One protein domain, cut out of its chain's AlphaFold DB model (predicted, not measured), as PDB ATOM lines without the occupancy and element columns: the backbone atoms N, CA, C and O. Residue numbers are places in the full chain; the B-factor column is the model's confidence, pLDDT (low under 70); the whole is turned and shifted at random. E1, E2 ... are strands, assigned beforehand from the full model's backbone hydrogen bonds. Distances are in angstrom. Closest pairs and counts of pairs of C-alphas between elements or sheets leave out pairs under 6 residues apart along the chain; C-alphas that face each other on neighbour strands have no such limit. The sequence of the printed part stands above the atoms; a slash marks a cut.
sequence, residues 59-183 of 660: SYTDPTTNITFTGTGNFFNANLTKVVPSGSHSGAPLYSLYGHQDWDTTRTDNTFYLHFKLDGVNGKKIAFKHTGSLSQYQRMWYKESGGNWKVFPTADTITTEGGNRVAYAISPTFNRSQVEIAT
ATOM      1  N   SER A  59     182.750 202.149 193.706       96.50
ATOM      2  CA  SER A  59     181.489 202.874 193.816       96.50
ATOM      3  C   SER A  59     181.674 204.296 193.300       96.50
ATOM      4  O   SER A  59     182.712 204.913 193.540       96.50
ATOM      5  N   TYR A  60     180.685 204.812 192.579       97.12
ATOM      6  CA  TYR A  60     180.680 206.169 192.046       97.12
ATOM      7  C   TYR A  60     179.285 206.772 192.166       97.12
ATOM      8  O   TYR A  60     178.338 206.223 191.612       97.12
ATOM      9  N   THR A  61     179.158 207.916 192.835       97.75
ATOM     10  CA  THR A  61     177.912 208.689 192.876       97.75
ATOM     11  C   THR A  61     178.078 209.946 192.039       97.75
ATOM     12  O   THR A  61     178.967 210.754 192.307       97.75
ATOM     13  N   ASP A  62     177.226 210.122 191.031       95.69
ATOM     14  CA  ASP A  62     177.181 211.369 190.272       95.69
ATOM     15  C   ASP A  62     176.547 212.473 191.142       95.69
ATOM     16  O   ASP A  62     175.372 212.353 191.501       95.69
ATOM     17  N   PRO A  63     177.275 213.558 191.471       93.56
ATOM     18  CA  PRO A  63     176.765 214.629 192.327       93.56
ATOM     19  C   PRO A  63     175.612 215.424 191.696       93.56
ATOM     20  O   PRO A  63     174.870 216.089 192.413       93.56
ATOM     21  N   THR A  64     175.445 215.370 190.372       92.31
ATOM     22  CA  THR A  64     174.409 216.126 189.653       92.31
ATOM     23  C   THR A  64     173.094 215.361 189.612       92.31
ATOM     24  O   THR A  64     172.022 215.928 189.808       92.31
ATOM     25  N   THR A  65     173.158 214.054 189.360       92.56
ATOM     26  CA  THR A  65     171.959 213.213 189.245       92.56
ATOM     27  C   THR A  65     171.637 212.440 190.521       92.56
ATOM     28  O   THR A  65     170.543 211.878 190.621       92.56
ATOM     29  N   ASN A  66     172.561 212.403 191.485       94.62
ATOM     30  CA  ASN A  66     172.509 211.586 192.697       94.62
ATOM     31  C   ASN A  66     172.264 210.093 192.397       94.62
ATOM     32  O   ASN A  66     171.501 209.419 193.090       94.62
ATOM     33  N   ILE A  67     172.837 209.599 191.295       97.31
ATOM     34  CA  ILE A  67     172.805 208.185 190.905       97.31
ATOM     35  C   ILE A  67     174.100 207.535 191.373       97.31
ATOM     36  O   ILE A  67     175.184 208.024 191.056       97.31
ATOM     37  N   THR A  68     173.986 206.410 192.075       98.31
ATOM     38  CA  THR A  68     175.138 205.648 192.567       98.31
ATOM     39  C   THR A  68     175.339 204.387 191.744       98.31
ATOM     40  O   THR A  68     174.442 203.561 191.647       98.31
ATOM     41  N   PHE A  69     176.535 204.213 191.197       98.31
ATOM     42  CA  PHE A  69     177.013 203.033 190.494       98.31
ATOM     43  C   PHE A  69     177.859 202.198 191.450       98.31
ATOM     44  O   PHE A  69     178.814 202.705 192.025       98.31
ATOM     45  N   THR A  70     177.546 200.917 191.594       98.12
ATOM     46  CA  THR A  70     178.307 199.946 192.390       98.12
ATOM     47  C   THR A  70     178.829 198.850 191.469       98.12
ATOM     48  O   THR A  70     178.041 198.227 190.758       98.12
ATOM     49  N   GLY A  71     180.138 198.599 191.476       95.56
ATOM     50  CA  GLY A  71     180.799 197.716 190.509       95.56
ATOM     51  C   GLY A  71     181.787 196.733 191.125       95.56
ATOM     52  O   GLY A  71     181.537 196.184 192.202       95.56
ATOM     53  N   THR A  72     182.908 196.521 190.431       93.62
ATOM     54  CA  THR A  72     183.951 195.529 190.738       93.62
ATOM     55  C   THR A  72     184.264 195.451 192.235       93.62
ATOM     56  O   THR A  72     184.391 196.467 192.919       93.62
ATOM     57  N   GLY A  73     184.355 194.224 192.759       90.44
ATOM     58  CA  GLY A  73     184.695 193.943 194.159       90.44
ATOM     59  C   GLY A  73     183.542 194.050 195.169       90.44
ATOM     60  O   GLY A  73     183.719 193.654 196.322       90.44
ATOM     61  N   ASN A  74     182.363 194.556 194.786       94.12
ATOM     62  CA  ASN A  74     181.241 194.720 195.727       94.12
ATOM     63  C   ASN A  74     180.325 193.505 195.840       94.12
ATOM     64  O   ASN A  74     179.728 193.292 196.893       94.12
ATOM     65  N   PHE A  75     180.175 192.738 194.764       94.00
ATOM     66  CA  PHE A  75     179.327 191.555 194.724       94.00
ATOM     67  C   PHE A  75     179.872 190.549 193.711       94.00
ATOM     68  O   PHE A  75     180.729 190.883 192.890       94.00
ATOM     69  N   PHE A  76     179.394 189.308 193.811       93.38
ATOM     70  CA  PHE A  76     179.793 188.228 192.920       93.38
ATOM     71  C   PHE A  76     179.552 188.634 191.467       93.38
ATOM     72  O   PHE A  76     178.462 189.093 191.130       93.38
ATOM     73  N   ASN A  77     180.565 188.444 190.622       93.19
ATOM     74  CA  ASN A  77     180.481 188.649 189.183       93.19
ATOM     75  C   ASN A  77     180.346 190.121 188.747       93.19
ATOM     76  O   ASN A  77     180.072 190.390 187.586       93.19
ATOM     77  N   ALA A  78     180.609 191.079 189.643       94.44
ATOM     78  CA  ALA A  78     180.626 192.501 189.311       94.44
ATOM     79  C   ALA A  78     181.842 192.890 188.447       94.44
ATOM     80  O   ALA A  78     182.984 192.638 188.835       94.44
ATOM     81  N   ASN A  79     181.598 193.595 187.341       92.88
ATOM     82  CA  ASN A  79     182.622 194.237 186.519       92.88
ATOM     83  C   ASN A  79     182.177 195.650 186.116       92.88
ATOM     84  O   ASN A  79     181.330 195.834 185.242       92.88
ATOM     85  N   LEU A  80     182.737 196.642 186.803       93.31
ATOM     86  CA  LEU A  80     182.686 198.062 186.473       93.31
ATOM     87  C   LEU A  80     183.726 198.751 187.356       93.31
ATOM     88  O   LEU A  80     183.639 198.677 188.583       93.31
ATOM     89  N   THR A  81     184.703 199.409 186.743       91.88
ATOM     90  CA  THR A  81     185.855 200.009 187.432       91.88
ATOM     91  C   THR A  81     185.922 201.519 187.292       91.88
ATOM     92  O   THR A  81     186.641 202.170 188.050       91.88
ATOM     93  N   LYS A  82     185.191 202.095 186.332       92.19
ATOM     94  CA  LYS A  82     185.101 203.543 186.146       92.19
ATOM     95  C   LYS A  82     183.812 203.924 185.426       92.19
ATOM     96  O   LYS A  82     183.346 203.228 184.525       92.19
ATOM     97  N   VAL A  83     183.274 205.076 185.814       94.19
ATOM     98  CA  VAL A  83     182.113 205.727 185.202       94.19
ATOM     99  C   VAL A  83     182.471 207.184 184.941       94.19
ATOM    100  O   VAL A  83     183.083 207.829 185.792       94.19
ATOM    101  N   VAL A  84     182.120 207.701 183.764       94.31
ATOM    102  CA  VAL A  84     182.333 209.108 183.397       94.31
ATOM    103  C   VAL A  84     181.033 209.682 182.829       94.31
ATOM    104  O   VAL A  84     180.589 209.205 181.782       94.31
ATOM    105  N   PRO A  85     180.413 210.694 183.465       95.06
ATOM    106  CA  PRO A  85     179.338 211.462 182.844       95.06
ATOM    107  C   PRO A  85     179.826 212.072 181.527       95.06
ATOM    108  O   PRO A  85     180.886 212.690 181.469       95.06
ATOM    109  N   SER A  86     179.071 211.872 180.454       89.44
ATOM    110  CA  SER A  86     179.498 212.155 179.076       89.44
ATOM    111  C   SER A  86     178.431 212.904 178.273       89.44
ATOM    112  O   SER A  86     178.317 212.745 177.063       89.44
ATOM    113  N   GLY A  87     177.642 213.734 178.959       90.56
ATOM    114  CA  GLY A  87     176.576 214.538 178.361       90.56
ATOM    115  C   GLY A  87     175.229 213.822 178.390       90.56
ATOM    116  O   GLY A  87     174.837 213.258 179.413       90.56
ATOM    117  N   SER A  88     174.504 213.858 177.275       90.25
ATOM    118  CA  SER A  88     173.193 213.228 177.136       90.25
ATOM    119  C   SER A  88     173.078 212.452 175.828       90.25
ATOM    120  O   SER A  88     173.746 212.748 174.839       90.25
ATOM    121  N   HIS A  89     172.224 211.434 175.822       86.50
ATOM    122  CA  HIS A  89     171.901 210.656 174.634       86.50
ATOM    123  C   HIS A  89     170.409 210.331 174.642       86.50
ATOM    124  O   HIS A  89     169.882 209.820 175.631       86.50
ATOM    125  N   SER A  90     169.716 210.664 173.549       85.31
ATOM    126  CA  SER A  90     168.264 210.475 173.406       85.31
ATOM    127  C   SER A  90     167.452 211.011 174.605       85.31
ATOM    128  O   SER A  90     166.514 210.368 175.079       85.31
ATOM    129  N   GLY A  91     167.847 212.181 175.123       85.81
ATOM    130  CA  GLY A  91     167.178 212.876 176.231       85.81
ATOM    131  C   GLY A  91     167.482 212.347 177.641       85.81
ATOM    132  O   GLY A  91     166.926 212.871 178.600       85.81
ATOM    133  N   ALA A  92     168.353 211.344 177.792       90.56
ATOM    134  CA  ALA A  92     168.783 210.813 179.089       90.56
ATOM    135  C   ALA A  92     170.245 211.194 179.402       90.56
ATOM    136  O   ALA A  92     171.038 211.318 178.462       90.56
ATOM    137  N   PRO A  93     170.636 211.352 180.685       94.12
ATOM    138  CA  PRO A  93     172.041 211.504 181.065       94.12
ATOM    139  C   PRO A  93     172.847 210.289 180.595       94.12
ATOM    140  O   PRO A  93     172.432 209.144 180.799       94.12
ATOM    141  N   LEU A  94     173.974 210.553 179.936       93.94
ATOM    142  CA  LEU A  94     174.827 209.547 179.316       93.94
ATOM    143  C   LEU A  94     176.069 209.290 180.169       93.94
ATOM    144  O   LEU A  94     176.836 210.214 180.442       93.94
ATOM    145  N   TYR A  95     176.336 208.025 180.478       94.94
ATOM    146  CA  TYR A  95     177.525 207.605 181.216       94.94
ATOM    147  C   TYR A  95     178.405 206.681 180.388       94.94
ATOM    148  O   TYR A  95     177.955 205.635 179.924       94.94
ATOM    149  N   SER A  96     179.677 207.038 180.253       91.62
ATOM    150  CA  SER A  96     180.706 206.164 179.699       91.62
ATOM    151  C   SER A  96     181.158 205.164 180.754       91.62
ATOM    152  O   SER A  96     181.587 205.560 181.841       91.62
ATOM    153  N   LEU A  97     181.048 203.878 180.432       90.75
ATOM    154  CA  LEU A  97     181.321 202.761 181.328       90.75
ATOM    155  C   LEU A  97     182.626 202.066 180.943       90.75
ATOM    156  O   LEU A  97     182.887 201.847 179.756       90.75
ATOM    157  N   TYR A  98     183.405 201.687 181.954       88.38
ATOM    158  CA  TYR A  98     184.665 200.964 181.809       88.38
ATOM    159  C   TYR A  98     184.716 199.821 182.822       88.38
ATOM    160  O   TYR A  98     184.401 200.015 183.999       88.38
ATOM    161  N   GLY A  99     185.137 198.645 182.368       86.69
ATOM    162  CA  GLY A  99     185.367 197.466 183.201       86.69
ATOM    163  C   GLY A  99     186.822 197.016 183.139       86.69
ATOM    164  O   GLY A  99     187.563 197.447 182.250       86.69
ATOM    165  N   HIS A 100     187.250 196.162 184.069       82.69
ATOM    166  CA  HIS A 100     188.589 195.572 184.001       82.69
ATOM    167  C   HIS A 100     188.667 194.520 182.895       82.69
ATOM    168  O   HIS A 100     187.675 193.870 182.563       82.69
ATOM    169  N   GLN A 101     189.868 194.379 182.338       75.94
ATOM    170  CA  GLN A 101     190.186 193.430 181.280       75.94
ATOM    171  C   GLN A 101     191.010 192.272 181.825       75.94
ATOM    172  O   GLN A 101     191.836 192.433 182.719       75.94
ATOM    173  N   ASP A 102     190.797 191.124 181.210       72.38
ATOM    174  CA  ASP A 102     191.478 189.857 181.450       72.38
ATOM    175  C   ASP A 102     191.611 189.077 180.125       72.38
ATOM    176  O   ASP A 102     191.803 187.872 180.109       72.38
ATOM    177  N   TRP A 103     191.450 189.754 178.985       60.19
ATOM    178  CA  TRP A 103     191.694 189.199 177.657       60.19
ATOM    179  C   TRP A 103     192.863 189.967 177.043       60.19
ATOM    180  O   TRP A 103     192.743 191.174 176.883       60.19
ATOM    181  N   ASP A 104     193.951 189.266 176.702       49.41
ATOM    182  CA  ASP A 104     195.095 189.737 175.896       49.41
ATOM    183  C   ASP A 104     195.552 191.184 176.187       49.41
ATOM    184  O   ASP A 104     195.015 192.162 175.665       49.41
ATOM    185  N   THR A 105     196.634 191.312 176.960       44.00
ATOM    186  CA  THR A 105     197.253 192.587 177.366       44.00
ATOM    187  C   THR A 105     197.719 193.482 176.206       44.00
ATOM    188  O   THR A 105     198.248 194.562 176.454       44.00
ATOM    189  N   THR A 106     197.574 193.055 174.946       39.41
ATOM    190  CA  THR A 106     197.926 193.845 173.757       39.41
ATOM    191  C   THR A 106     196.784 194.713 173.209       39.41
ATOM    192  O   THR A 106     197.040 195.565 172.359       39.41
ATOM    193  N   ARG A 107     195.540 194.559 173.690       44.00
ATOM    194  CA  ARG A 107     194.381 195.369 173.263       44.00
ATOM    195  C   ARG A 107     193.901 196.273 174.396       44.00
ATOM    196  O   ARG A 107     193.168 195.836 175.269       44.00
ATOM    197  N   THR A 108     194.290 197.543 174.374       41.81
ATOM    198  CA  THR A 108     194.171 198.469 175.516       41.81
ATOM    199  C   THR A 108     192.752 198.953 175.870       41.81
ATOM    200  O   THR A 108     192.602 199.726 176.811       41.81
ATOM    201  N   ASP A 109     191.694 198.519 175.178       49.00
ATOM    202  CA  ASP A 109     190.345 199.108 175.285       49.00
ATOM    203  C   ASP A 109     189.162 198.171 174.935       49.00
ATOM    204  O   ASP A 109     188.083 198.644 174.601       49.00
ATOM    205  N   ASN A 110     189.288 196.846 175.077       58.06
ATOM    206  CA  ASN A 110     188.254 195.891 174.640       58.06
ATOM    207  C   ASN A 110     187.573 195.077 175.751       58.06
ATOM    208  O   ASN A 110     187.378 193.873 175.598       58.06
ATOM    209  N   THR A 111     187.156 195.704 176.855       71.62
ATOM    210  CA  THR A 111     186.194 195.031 177.749       71.62
ATOM    211  C   THR A 111     184.875 194.829 176.987       71.62
ATOM    212  O   THR A 111     184.470 195.710 176.240       71.62
ATOM    213  N   PHE A 112     184.191 193.703 177.146       78.69
ATOM    214  CA  PHE A 112     182.853 193.437 176.599       78.69
ATOM    215  C   PHE A 112     181.876 192.915 177.664       78.69
ATOM    216  O   PHE A 112     180.658 192.865 177.452       78.69
ATOM    217  N   TYR A 113     182.401 192.527 178.829       86.69
ATOM    218  CA  TYR A 113     181.607 192.149 179.986       86.69
ATOM    219  C   TYR A 113     181.541 193.285 181.006       86.69
ATOM    220  O   TYR A 113     182.567 193.708 181.533       86.69
ATOM    221  N   LEU A 114     180.331 193.743 181.318       90.81
ATOM    222  CA  LEU A 114     180.068 194.596 182.474       90.81
ATOM    223  C   LEU A 114     178.949 193.993 183.303       90.81
ATOM    224  O   LEU A 114     178.014 193.405 182.760       90.81
ATOM    225  N   HIS A 115     179.023 194.223 184.608       94.06
ATOM    226  CA  HIS A 115     177.969 193.898 185.553       94.06
ATOM    227  C   HIS A 115     178.062 194.812 186.771       94.06
ATOM    228  O   HIS A 115     179.066 194.837 187.483       94.06
ATOM    229  N   PHE A 116     177.023 195.605 186.994       96.88
ATOM    230  CA  PHE A 116     177.007 196.645 188.012       96.88
ATOM    231  C   PHE A 116     175.599 196.866 188.549       96.88
ATOM    232  O   PHE A 116     174.607 196.427 187.971       96.88
ATOM    233  N   LYS A 117     175.511 197.564 189.676       97.94
ATOM    234  CA  LYS A 117     174.252 197.985 190.287       97.94
ATOM    235  C   LYS A 117     174.146 199.496 190.266       97.94
ATOM    236  O   LYS A 117     175.145 200.195 190.403       97.94
ATOM    237  N   LEU A 118     172.929 199.976 190.117       98.25
ATOM    238  CA  LEU A 118     172.547 201.365 190.243       98.25
ATOM    239  C   LEU A 118     171.655 201.532 191.464       98.25
ATOM    240  O   LEU A 118     170.817 200.671 191.728       98.25
ATOM    241  N   ASP A 119     171.804 202.656 192.155       98.19
ATOM    242  CA  ASP A 119     170.862 203.149 193.155       98.19
ATOM    243  C   ASP A 119     170.483 204.609 192.870       98.19
ATOM    244  O   ASP A 119     171.215 205.343 192.199       98.19
ATOM    245  N   GLY A 120     169.319 205.031 193.357       96.88
ATOM    246  CA  GLY A 120     168.771 206.365 193.130       96.88
ATOM    247  C   GLY A 120     168.174 206.555 191.735       96.88
ATOM    248  O   GLY A 120     168.088 207.691 191.263       96.88
ATOM    249  N   VAL A 121     167.766 205.475 191.050       97.19
ATOM    250  CA  VAL A 121     167.303 205.530 189.646       97.19
ATOM    251  C   VAL A 121     165.787 205.451 189.451       97.19
ATOM    252  O   VAL A 121     165.318 205.424 188.316       97.19
ATOM    253  N   ASN A 122     165.000 205.469 190.530       96.44
ATOM    254  CA  ASN A 122     163.539 205.429 190.436       96.44
ATOM    255  C   ASN A 122     162.996 206.629 189.639       96.44
ATOM    256  O   ASN A 122     163.327 207.777 189.934       96.44
ATOM    257  N   GLY A 123     162.160 206.360 188.639       94.38
ATOM    258  CA  GLY A 123     161.613 207.353 187.720       94.38
ATOM    259  C   GLY A 123     162.619 207.902 186.704       94.38
ATOM    260  O   GLY A 123     162.272 208.814 185.957       94.38
ATOM    261  N   LYS A 124     163.852 207.376 186.646       93.19
ATOM    262  CA  LYS A 124     164.912 207.887 185.766       93.19
ATOM    263  C   LYS A 124     165.129 206.979 184.560       93.19
ATOM    264  O   LYS A 124     165.037 205.755 184.645       93.19
ATOM    265  N   LYS A 125     165.466 207.613 183.438       92.31
ATOM    266  CA  LYS A 125     166.016 206.980 182.239       92.31
ATOM    267  C   LYS A 125     167.500 207.315 182.165       92.31
ATOM    268  O   LYS A 125     167.874 208.445 182.470       92.31
ATOM    269  N   ILE A 126     168.333 206.357 181.783       93.56
ATOM    270  CA  ILE A 126     169.789 206.505 181.760       93.56
ATOM    271  C   ILE A 126     170.310 205.958 180.439       93.56
ATOM    272  O   ILE A 126     169.876 204.900 179.982       93.56
ATOM    273  N   ALA A 127     171.234 206.684 179.821       92.25
ATOM    274  CA  ALA A 127     171.972 206.189 178.676       92.25
ATOM    275  C   ALA A 127     173.368 205.735 179.107       92.25
ATOM    276  O   ALA A 127     174.005 206.335 179.976       92.25
ATOM    277  N   PHE A 128     173.855 204.684 178.466       91.00
ATOM    278  CA  PHE A 128     175.170 204.117 178.716       91.00
ATOM    279  C   PHE A 128     175.952 204.071 177.417       91.00
ATOM    280  O   PHE A 128     175.426 203.648 176.390       91.00
ATOM    281  N   LYS A 129     177.214 204.474 177.490       88.88
ATOM    282  CA  LYS A 129     178.220 204.283 176.457       88.88
ATOM    283  C   LYS A 129     179.178 203.201 176.940       88.88
ATOM    284  O   LYS A 129     179.998 203.442 177.825       88.88
ATOM    285  N   HIS A 130     179.065 202.011 176.373       83.50
ATOM    286  CA  HIS A 130     180.027 200.942 176.578       83.50
ATOM    287  C   HIS A 130     181.283 201.249 175.757       83.50
ATOM    288  O   HIS A 130     181.222 201.310 174.529       83.50
ATOM    289  N   THR A 131     182.410 201.477 176.431       72.69
ATOM    290  CA  THR A 131     183.634 201.969 175.772       72.69
ATOM    291  C   THR A 131     184.529 200.882 175.185       72.69
ATOM    292  O   THR A 131     185.467 201.222 174.475       72.69
ATOM    293  N   GLY A 132     184.226 199.604 175.430       69.06
ATOM    294  CA  GLY A 132     184.884 198.484 174.753       69.06
ATOM    295  C   GLY A 132     184.029 197.793 173.689       69.06
ATOM    296  O   GLY A 132     182.849 198.108 173.523       69.06
ATOM    297  N   SER A 133     184.647 196.859 172.960       64.12
ATOM    298  CA  SER A 133     184.082 196.210 171.772       64.12
ATOM    299  C   SER A 133     182.928 195.254 172.094       64.12
ATOM    300  O   SER A 133     183.143 194.062 172.304       64.12
ATOM    301  N   LEU A 134     181.690 195.748 172.021       62.91
ATOM    302  CA  LEU A 134     180.507 194.884 171.954       62.91
ATOM    303  C   LEU A 134     180.246 194.412 170.516       62.91
ATOM    304  O   LEU A 134     180.503 195.120 169.533       62.91
ATOM    305  N   SER A 135     179.691 193.209 170.380       63.00
ATOM    306  CA  SER A 135     179.135 192.748 169.104       63.00
ATOM    307  C   SER A 135     177.895 193.569 168.742       63.00
ATOM    308  O   SER A 135     177.103 193.897 169.618       63.00
ATOM    309  N   GLN A 136     177.653 193.829 167.451       58.19
ATOM    310  CA  GLN A 136     176.468 194.566 166.957       58.19
ATOM    311  C   GLN A 136     175.120 193.917 167.288       58.19
ATOM    312  O   GLN A 136     174.073 194.519 167.075       58.19
ATOM    313  N   TYR A 137     175.154 192.682 167.777       62.47
ATOM    314  CA  TYR A 137     173.986 191.925 168.201       62.47
ATOM    315  C   TYR A 137     173.827 191.904 169.726       62.47
ATOM    316  O   TYR A 137     172.877 191.316 170.229       62.47
ATOM    317  N   GLN A 138     174.754 192.502 170.480       71.00
ATOM    318  CA  GLN A 138     174.709 192.472 171.937       71.00
ATOM    319  C   GLN A 138     173.610 193.381 172.441       71.00
ATOM    320  O   GLN A 138     173.340 194.429 171.859       71.00
ATOM    321  N   ARG A 139     172.958 192.938 173.513       74.50
ATOM    322  CA  ARG A 139     171.970 193.728 174.229       74.50
ATOM    323  C   ARG A 139     172.260 193.646 175.708       74.50
ATOM    324  O   ARG A 139     172.444 192.552 176.244       74.50
ATOM    325  N   MET A 140     172.247 194.793 176.374       85.00
ATOM    326  CA  MET A 140     172.311 194.812 177.828       85.00
ATOM    327  C   MET A 140     171.037 194.255 178.468       85.00
ATOM    328  O   MET A 140     169.930 194.313 177.923       85.00
ATOM    329  N   TRP A 141     171.215 193.736 179.674       87.81
ATOM    330  CA  TRP A 141     170.188 193.181 180.534       87.81
ATOM    331  C   TRP A 141     170.082 194.010 181.802       87.81
ATOM    332  O   TRP A 141     171.077 194.538 182.294       87.81
ATOM    333  N   TYR A 142     168.880 194.110 182.357       91.44
ATOM    334  CA  TYR A 142     168.647 194.728 183.653       91.44
ATOM    335  C   TYR A 142     167.705 193.897 184.517       91.44
ATOM    336  O   TYR A 142     166.829 193.186 184.019       91.44
ATOM    337  N   LYS A 143     167.846 194.046 185.828       91.06
ATOM    338  CA  LYS A 143     166.981 193.470 186.848       91.06
ATOM    339  C   LYS A 143     166.722 194.520 187.917       91.06
ATOM    340  O   LYS A 143     167.595 194.875 188.702       91.06
ATOM    341  N   GLU A 144     165.500 195.032 187.947       91.06
ATOM    342  CA  GLU A 144     165.044 195.886 189.044       91.06
ATOM    343  C   GLU A 144     164.908 195.056 190.327       91.06
ATOM    344  O   GLU A 144     164.576 193.870 190.265       91.06
ATOM    345  N   SER A 145     165.141 195.669 191.489       86.62
ATOM    346  CA  SER A 145     165.022 194.976 192.779       86.62
ATOM    347  C   SER A 145     163.670 194.255 192.930       86.62
ATOM    348  O   SER A 145     162.607 194.828 192.669       86.62
ATOM    349  N   GLY A 146     163.725 192.971 193.309       76.38
ATOM    350  CA  GLY A 146     162.567 192.067 193.408       76.38
ATOM    351  C   GLY A 146     162.007 191.554 192.072       76.38
ATOM    352  O   GLY A 146     160.995 190.857 192.068       76.38
ATOM    353  N   GLY A 147     162.623 191.903 190.939       77.25
ATOM    354  CA  GLY A 147     162.205 191.489 189.602       77.25
ATOM    355  C   GLY A 147     163.070 190.389 188.978       77.25
ATOM    356  O   GLY A 147     164.029 189.893 189.568       77.25
ATOM    357  N   ASN A 148     162.731 190.051 187.733       78.88
ATOM    358  CA  ASN A 148     163.499 189.151 186.871       78.88
ATOM    359  C   ASN A 148     164.376 189.945 185.895       78.88
ATOM    360  O   ASN A 148     164.053 191.094 185.572       78.88
ATOM    361  N   TRP A 149     165.432 189.304 185.393       83.38
ATOM    362  CA  TRP A 149     166.252 189.823 184.300       83.38
ATOM    363  C   TRP A 149     165.411 190.074 183.044       83.38
ATOM    364  O   TRP A 149     164.562 189.265 182.669       83.38
ATOM    365  N   LYS A 150     165.641 191.219 182.404       82.56
ATOM    366  CA  LYS A 150     164.973 191.676 181.184       82.56
ATOM    367  C   LYS A 150     166.013 192.274 180.246       82.56
ATOM    368  O   LYS A 150     166.925 192.958 180.698       82.56
ATOM    369  N   VAL A 151     165.837 192.073 178.948       78.88
ATOM    370  CA  VAL A 151     166.638 192.754 177.922       78.88
ATOM    371  C   VAL A 151     166.230 194.227 177.849       78.88
ATOM    372  O   VAL A 151     165.052 194.559 178.037       78.88
ATOM    373  N   PHE A 152     167.180 195.117 177.568       80.75
ATOM    374  CA  PHE A 152     166.886 196.517 177.272       80.75
ATOM    375  C   PHE A 152     165.912 196.622 176.076       80.75
ATOM    376  O   PHE A 152     166.025 195.867 175.111       80.75
ATOM    377  N   PRO A 153     164.916 197.526 176.127       67.00
ATOM    378  CA  PRO A 153     163.874 197.611 175.102       67.00
ATOM    379  C   PRO A 153     164.337 198.299 173.812       67.00
ATOM    380  O   PRO A 153     163.660 198.190 172.794       67.00
ATOM    381  N   THR A 154     165.441 199.043 173.860       62.53
ATOM    382  CA  THR A 154     166.036 199.673 172.681       62.53
ATOM    383  C   THR A 154     167.209 198.832 172.208       62.53
ATOM    384  O   THR A 154     167.935 198.274 173.026       62.53
ATOM    385  N   ALA A 155     167.352 198.702 170.887       60.88
ATOM    386  CA  ALA A 155     168.533 198.075 170.318       60.88
ATOM    387  C   ALA A 155     169.753 198.945 170.629       60.88
ATOM    388  O   ALA A 155     169.690 200.170 170.478       60.88
ATOM    389  N   ASP A 156     170.842 198.302 171.039       70.00
ATOM    390  CA  ASP A 156     172.115 198.981 171.218       70.00
ATOM    391  C   ASP A 156     172.541 199.550 169.855       70.00
ATOM    392  O   ASP A 156     172.521 198.859 168.833       70.00
ATOM    393  N   THR A 157     172.883 200.836 169.812       69.31
ATOM    394  CA  THR A 157     173.463 201.429 168.602       69.31
ATOM    395  C   THR A 157     174.967 201.268 168.679       69.31
ATOM    396  O   THR A 157     175.601 201.748 169.616       69.31
ATOM    397  N   ILE A 158     175.538 200.556 167.708       71.50
ATOM    398  CA  ILE A 158     176.985 200.373 167.621       71.50
ATOM    399  C   ILE A 158     177.541 201.339 166.591       71.50
ATOM    400  O   ILE A 158     177.186 201.285 165.414       71.50
ATOM    401  N   THR A 159     178.430 202.212 167.041       70.38
ATOM    402  CA  THR A 159     179.139 203.179 166.206       70.38
ATOM    403  C   THR A 159     180.640 202.932 166.283       70.38
ATOM    404  O   THR A 159     181.128 202.176 167.124       70.38
ATOM    405  N   THR A 160     181.392 203.526 165.357       69.44
ATOM    406  CA  THR A 160     182.855 203.561 165.444       69.44
ATOM    407  C   THR A 160     183.285 204.966 165.838       69.44
ATOM    408  O   THR A 160     182.953 205.924 165.144       69.44
ATOM    409  N   GLU A 161     184.030 205.089 166.929       67.56
ATOM    410  CA  GLU A 161     184.586 206.348 167.419       67.56
ATOM    411  C   GLU A 161     186.091 206.190 167.618       67.56
ATOM    412  O   GLU A 161     186.536 205.293 168.329       67.56
ATOM    413  N   GLY A 162     186.894 207.025 166.948       65.50
ATOM    414  CA  GLY A 162     188.358 206.958 167.052       65.50
ATOM    415  C   GLY A 162     188.975 205.625 166.600       65.50
ATOM    416  O   GLY A 162     190.068 205.293 167.036       65.50
ATOM    417  N   GLY A 163     188.279 204.853 165.756       63.41
ATOM    418  CA  GLY A 163     188.698 203.511 165.325       63.41
ATOM    419  C   GLY A 163     188.160 202.361 166.186       63.41
ATOM    420  O   GLY A 163     188.253 201.210 165.766       63.41
ATOM    421  N   ASN A 164     187.521 202.658 167.322       62.62
ATOM    422  CA  ASN A 164     186.973 201.666 168.246       62.62
ATOM    423  C   ASN A 164     185.462 201.511 168.095       62.62
ATOM    424  O   ASN A 164     184.747 202.492 167.886       62.62
ATOM    425  N   ARG A 165     184.957 200.280 168.238       68.00
ATOM    426  CA  ARG A 165     183.513 200.022 168.302       68.00
ATOM    427  C   ARG A 165     182.987 200.403 169.680       68.00
ATOM    428  O   ARG A 165     183.428 199.848 170.679       68.00
ATOM    429  N   VAL A 166     182.022 201.309 169.704       74.00
ATOM    430  CA  VAL A 166     181.337 201.780 170.906       74.00
ATOM    431  C   VAL A 166     179.875 201.381 170.800       74.00
ATOM    432  O   VAL A 166     179.266 201.558 169.746       74.00
ATOM    433  N   ALA A 167     179.303 200.878 171.890       77.62
ATOM    434  CA  ALA A 167     177.874 200.597 171.961       77.62
ATOM    435  C   ALA A 167     177.165 201.585 172.884       77.62
ATOM    436  O   ALA A 167     177.573 201.799 174.027       77.62
ATOM    437  N   TYR A 168     176.077 202.156 172.389       82.88
ATOM    438  CA  TYR A 168     175.172 202.984 173.164       82.88
ATOM    439  C   TYR A 168     173.893 202.219 173.440       82.88
ATOM    440  O   TYR A 168     173.244 201.747 172.508       82.88
ATOM    441  N   ALA A 169     173.490 202.184 174.702       85.06
ATOM    442  CA  ALA A 169     172.196 201.660 175.102       85.06
ATOM    443  C   ALA A 169     171.434 202.714 175.891       85.06
ATOM    444  O   ALA A 169     172.023 203.478 176.662       85.06
ATOM    445  N   ILE A 170     170.111 202.711 175.766       86.56
ATOM    446  CA  ILE A 170     169.251 203.541 176.600       86.56
ATOM    447  C   ILE A 170     168.299 202.669 177.415       86.56
ATOM    448  O   ILE A 170     167.557 201.834 176.892       86.56
ATOM    449  N   SER A 171     168.335 202.864 178.730       87.50
ATOM    450  CA  SER A 171     167.507 202.115 179.662       87.50
ATOM    451  C   SER A 171     166.017 202.407 179.444       87.50
ATOM    452  O   SER A 171     165.649 203.464 178.915       87.50
ATOM    453  N   PRO A 172     165.110 201.519 179.889       86.19
ATOM    454  CA  PRO A 172     163.754 201.955 180.196       86.19
ATOM    455  C   PRO A 172     163.780 202.968 181.348       86.19
ATOM    456  O   PRO A 172     164.779 203.097 182.061       86.19
ATOM    457  N   THR A 173     162.664 203.659 181.571       91.75
ATOM    458  CA  THR A 173     162.462 204.347 182.848       91.75
ATOM    459  C   THR A 173     162.359 203.295 183.945       91.75
ATOM    460  O   THR A 173     161.484 202.426 183.888       91.75
ATOM    461  N   PHE A 174     163.265 203.341 184.917       89.88
ATOM    462  CA  PHE A 174     163.239 202.407 186.036       89.88
ATOM    463  C   PHE A 174     162.133 202.792 187.026       89.88
ATOM    464  O   PHE A 174     161.919 203.965 187.309       89.88
ATOM    465  N   ASN A 175     161.430 201.800 187.563       90.69
ATOM    466  CA  ASN A 175     160.340 201.941 188.539       90.69
ATOM    467  C   ASN A 175     160.784 201.564 189.963       90.69
ATOM    468  O   ASN A 175     159.972 201.480 190.894       90.69
ATOM    469  N   ARG A 176     162.072 201.253 190.127       91.81
ATOM    470  CA  ARG A 176     162.723 200.917 191.392       91.81
ATOM    471  C   ARG A 176     164.003 201.728 191.533       91.81
ATOM    472  O   ARG A 176     164.652 202.046 190.543       91.81
ATOM    473  N   SER A 177     164.354 202.051 192.780       94.31
ATOM    474  CA  SER A 177     165.585 202.795 193.080       94.31
ATOM    475  C   SER A 177     166.830 201.979 192.770       94.31
ATOM    476  O   SER A 177     167.798 202.543 192.284       94.31
ATOM    477  N   GLN A 178     166.769 200.666 193.010       97.06
ATOM    478  CA  GLN A 178     167.884 199.746 192.827       97.06
ATOM    479  C   GLN A 178     167.691 198.868 191.593       97.06
ATOM    480  O   GLN A 178     166.653 198.208 191.447       97.06
ATOM    481  N   VAL A 179     168.707 198.840 190.733       97.25
ATOM    482  CA  VAL A 179     168.714 198.085 189.476       97.25
ATOM    483  C   VAL A 179     170.075 197.447 189.259       97.25
ATOM    484  O   VAL A 179     171.093 198.109 189.373       97.25
ATOM    485  N   GLU A 180     170.102 196.172 188.916       96.50
ATOM    486  CA  GLU A 180     171.295 195.456 188.469       96.50
ATOM    487  C   GLU A 180     171.326 195.440 186.935       96.50
ATOM    488  O   GLU A 180     170.276 195.296 186.310       96.50
ATOM    489  N   ILE A 181     172.490 195.643 186.321       94.88
ATOM    490  CA  ILE A 181     172.673 195.739 184.868       94.88
ATOM    491  C   ILE A 181     173.880 194.905 184.466       94.88
ATOM    492  O   ILE A 181     174.920 195.001 185.114       94.88
ATOM    493  N   ALA A 182     173.765 194.135 183.386       91.44
ATOM    494  CA  ALA A 182     174.868 193.353 182.843       91.44
ATOM    495  C   ALA A 182     174.840 193.293 181.311       91.44
ATOM    496  O   ALA A 182     173.776 193.388 180.700       91.44
ATOM    497  N   THR A 183     175.995 193.113 180.673       86.06
ATOM    498  CA  THR A 183     176.078 192.960 179.207       86.06
ATOM    499  C   THR A 183     175.796 191.529 178.731       86.06
ATOM    500  O   THR A 183     175.530 191.331 177.547       86.06
TER     501      THR A 183
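What this domain is: This is residues 59 to 183 of the 660 residues of the protein "Peptidase_M14 domain-containing protein" of Candidatus Microgenomates bacterium (UniProt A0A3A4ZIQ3). Two strongly twisted sheets of five strands each make a loose sandwich, only partly face to face: they come near each other along the edge strands E1 and E3, and they spread open toward E7 and E8. The sheet E3, E4, E6, E9, E8 is curled like part of a barrel, and the long link of residues 99 to 114 loops out at one end. The printed part has 125 residues with ten named strands, E1 to E10 along the chain, and no named helix; the class is all strand, though under half of the residues, 52, are in named elements. One sheet, E1, E2, E5, E10, E7, is antiparallel throughout; the other is mixed. The whole is compact, with a radius of gyration of the C-alphas of 13.6 A, and rounded, spanning 40 by 31 by 29 A.

Where its parts are: Find C-alpha 59 at (181.489, 202.874, 193.816); here E1 begins, residues 59 to 62, followed by E2, residues 67 to 70. E3, residues 82 to 89, runs 18.9 A and bends by 62 degrees at residue 86; E4, residues 92 to 98, returns over 18.9 A to C-alpha 98 at (184.665, 200.964, 181.809). Next come E5, residues 115 to 119, 13.9 A long, E6, residues 127 to 130, and E7, residues 141 to 144. E8, residues 157 to 161, spans 12.2 A, and E9, residues 164 to 170, 19.7 A. E10, residues 179 to 182, ends at C-alpha 182, (174.868, 193.353, 182.843).

How they stand to each other: Start with the hairpin of E1 and E2, where N 60 and O 69 are 2.9 A apart. E2 is antiparallel to E5, with N 70 and O 117 at 2.8 A. E5 is antiparallel to E10, with N 118 and O 179 at 2.7 A, and E10 to the edge strand E7, with N 143 and O 180 at 2.8 A. In the other sheet, the hairpin of E3 and E4 has N 86 and O 94 at 2.8 A. E4 and E6 are parallel at 22 degrees, with N 97 and O 129 at 2.8 A. E6 is antiparallel to E9, with N 128 and O 169 at 2.8 A, and E8 and E9 form a hairpin, with N 168 and O 157 at 2.8 A. Between the sheets, the closest C-alphas of E1 and E3 are those of Tyr 60 and Val 83, 7.0 A apart; E5 and E9 are apart.

The domain as a whole: The two C-alphas farthest apart, those of Thr 106 and Asn 175, are 41.2 A apart. The printed part has no cut. Look for long links from E2 to E3, E4 to E5 and E7 to E8; in the last, residues 150 to 151 pair antiparallel with residues 141 to 142 of E7. Mean pLDDT of the printed part is 83.4, and it is under 70 at residues 103 to 110, 132 to 137, 153 to 155, 157 and 160 to 165.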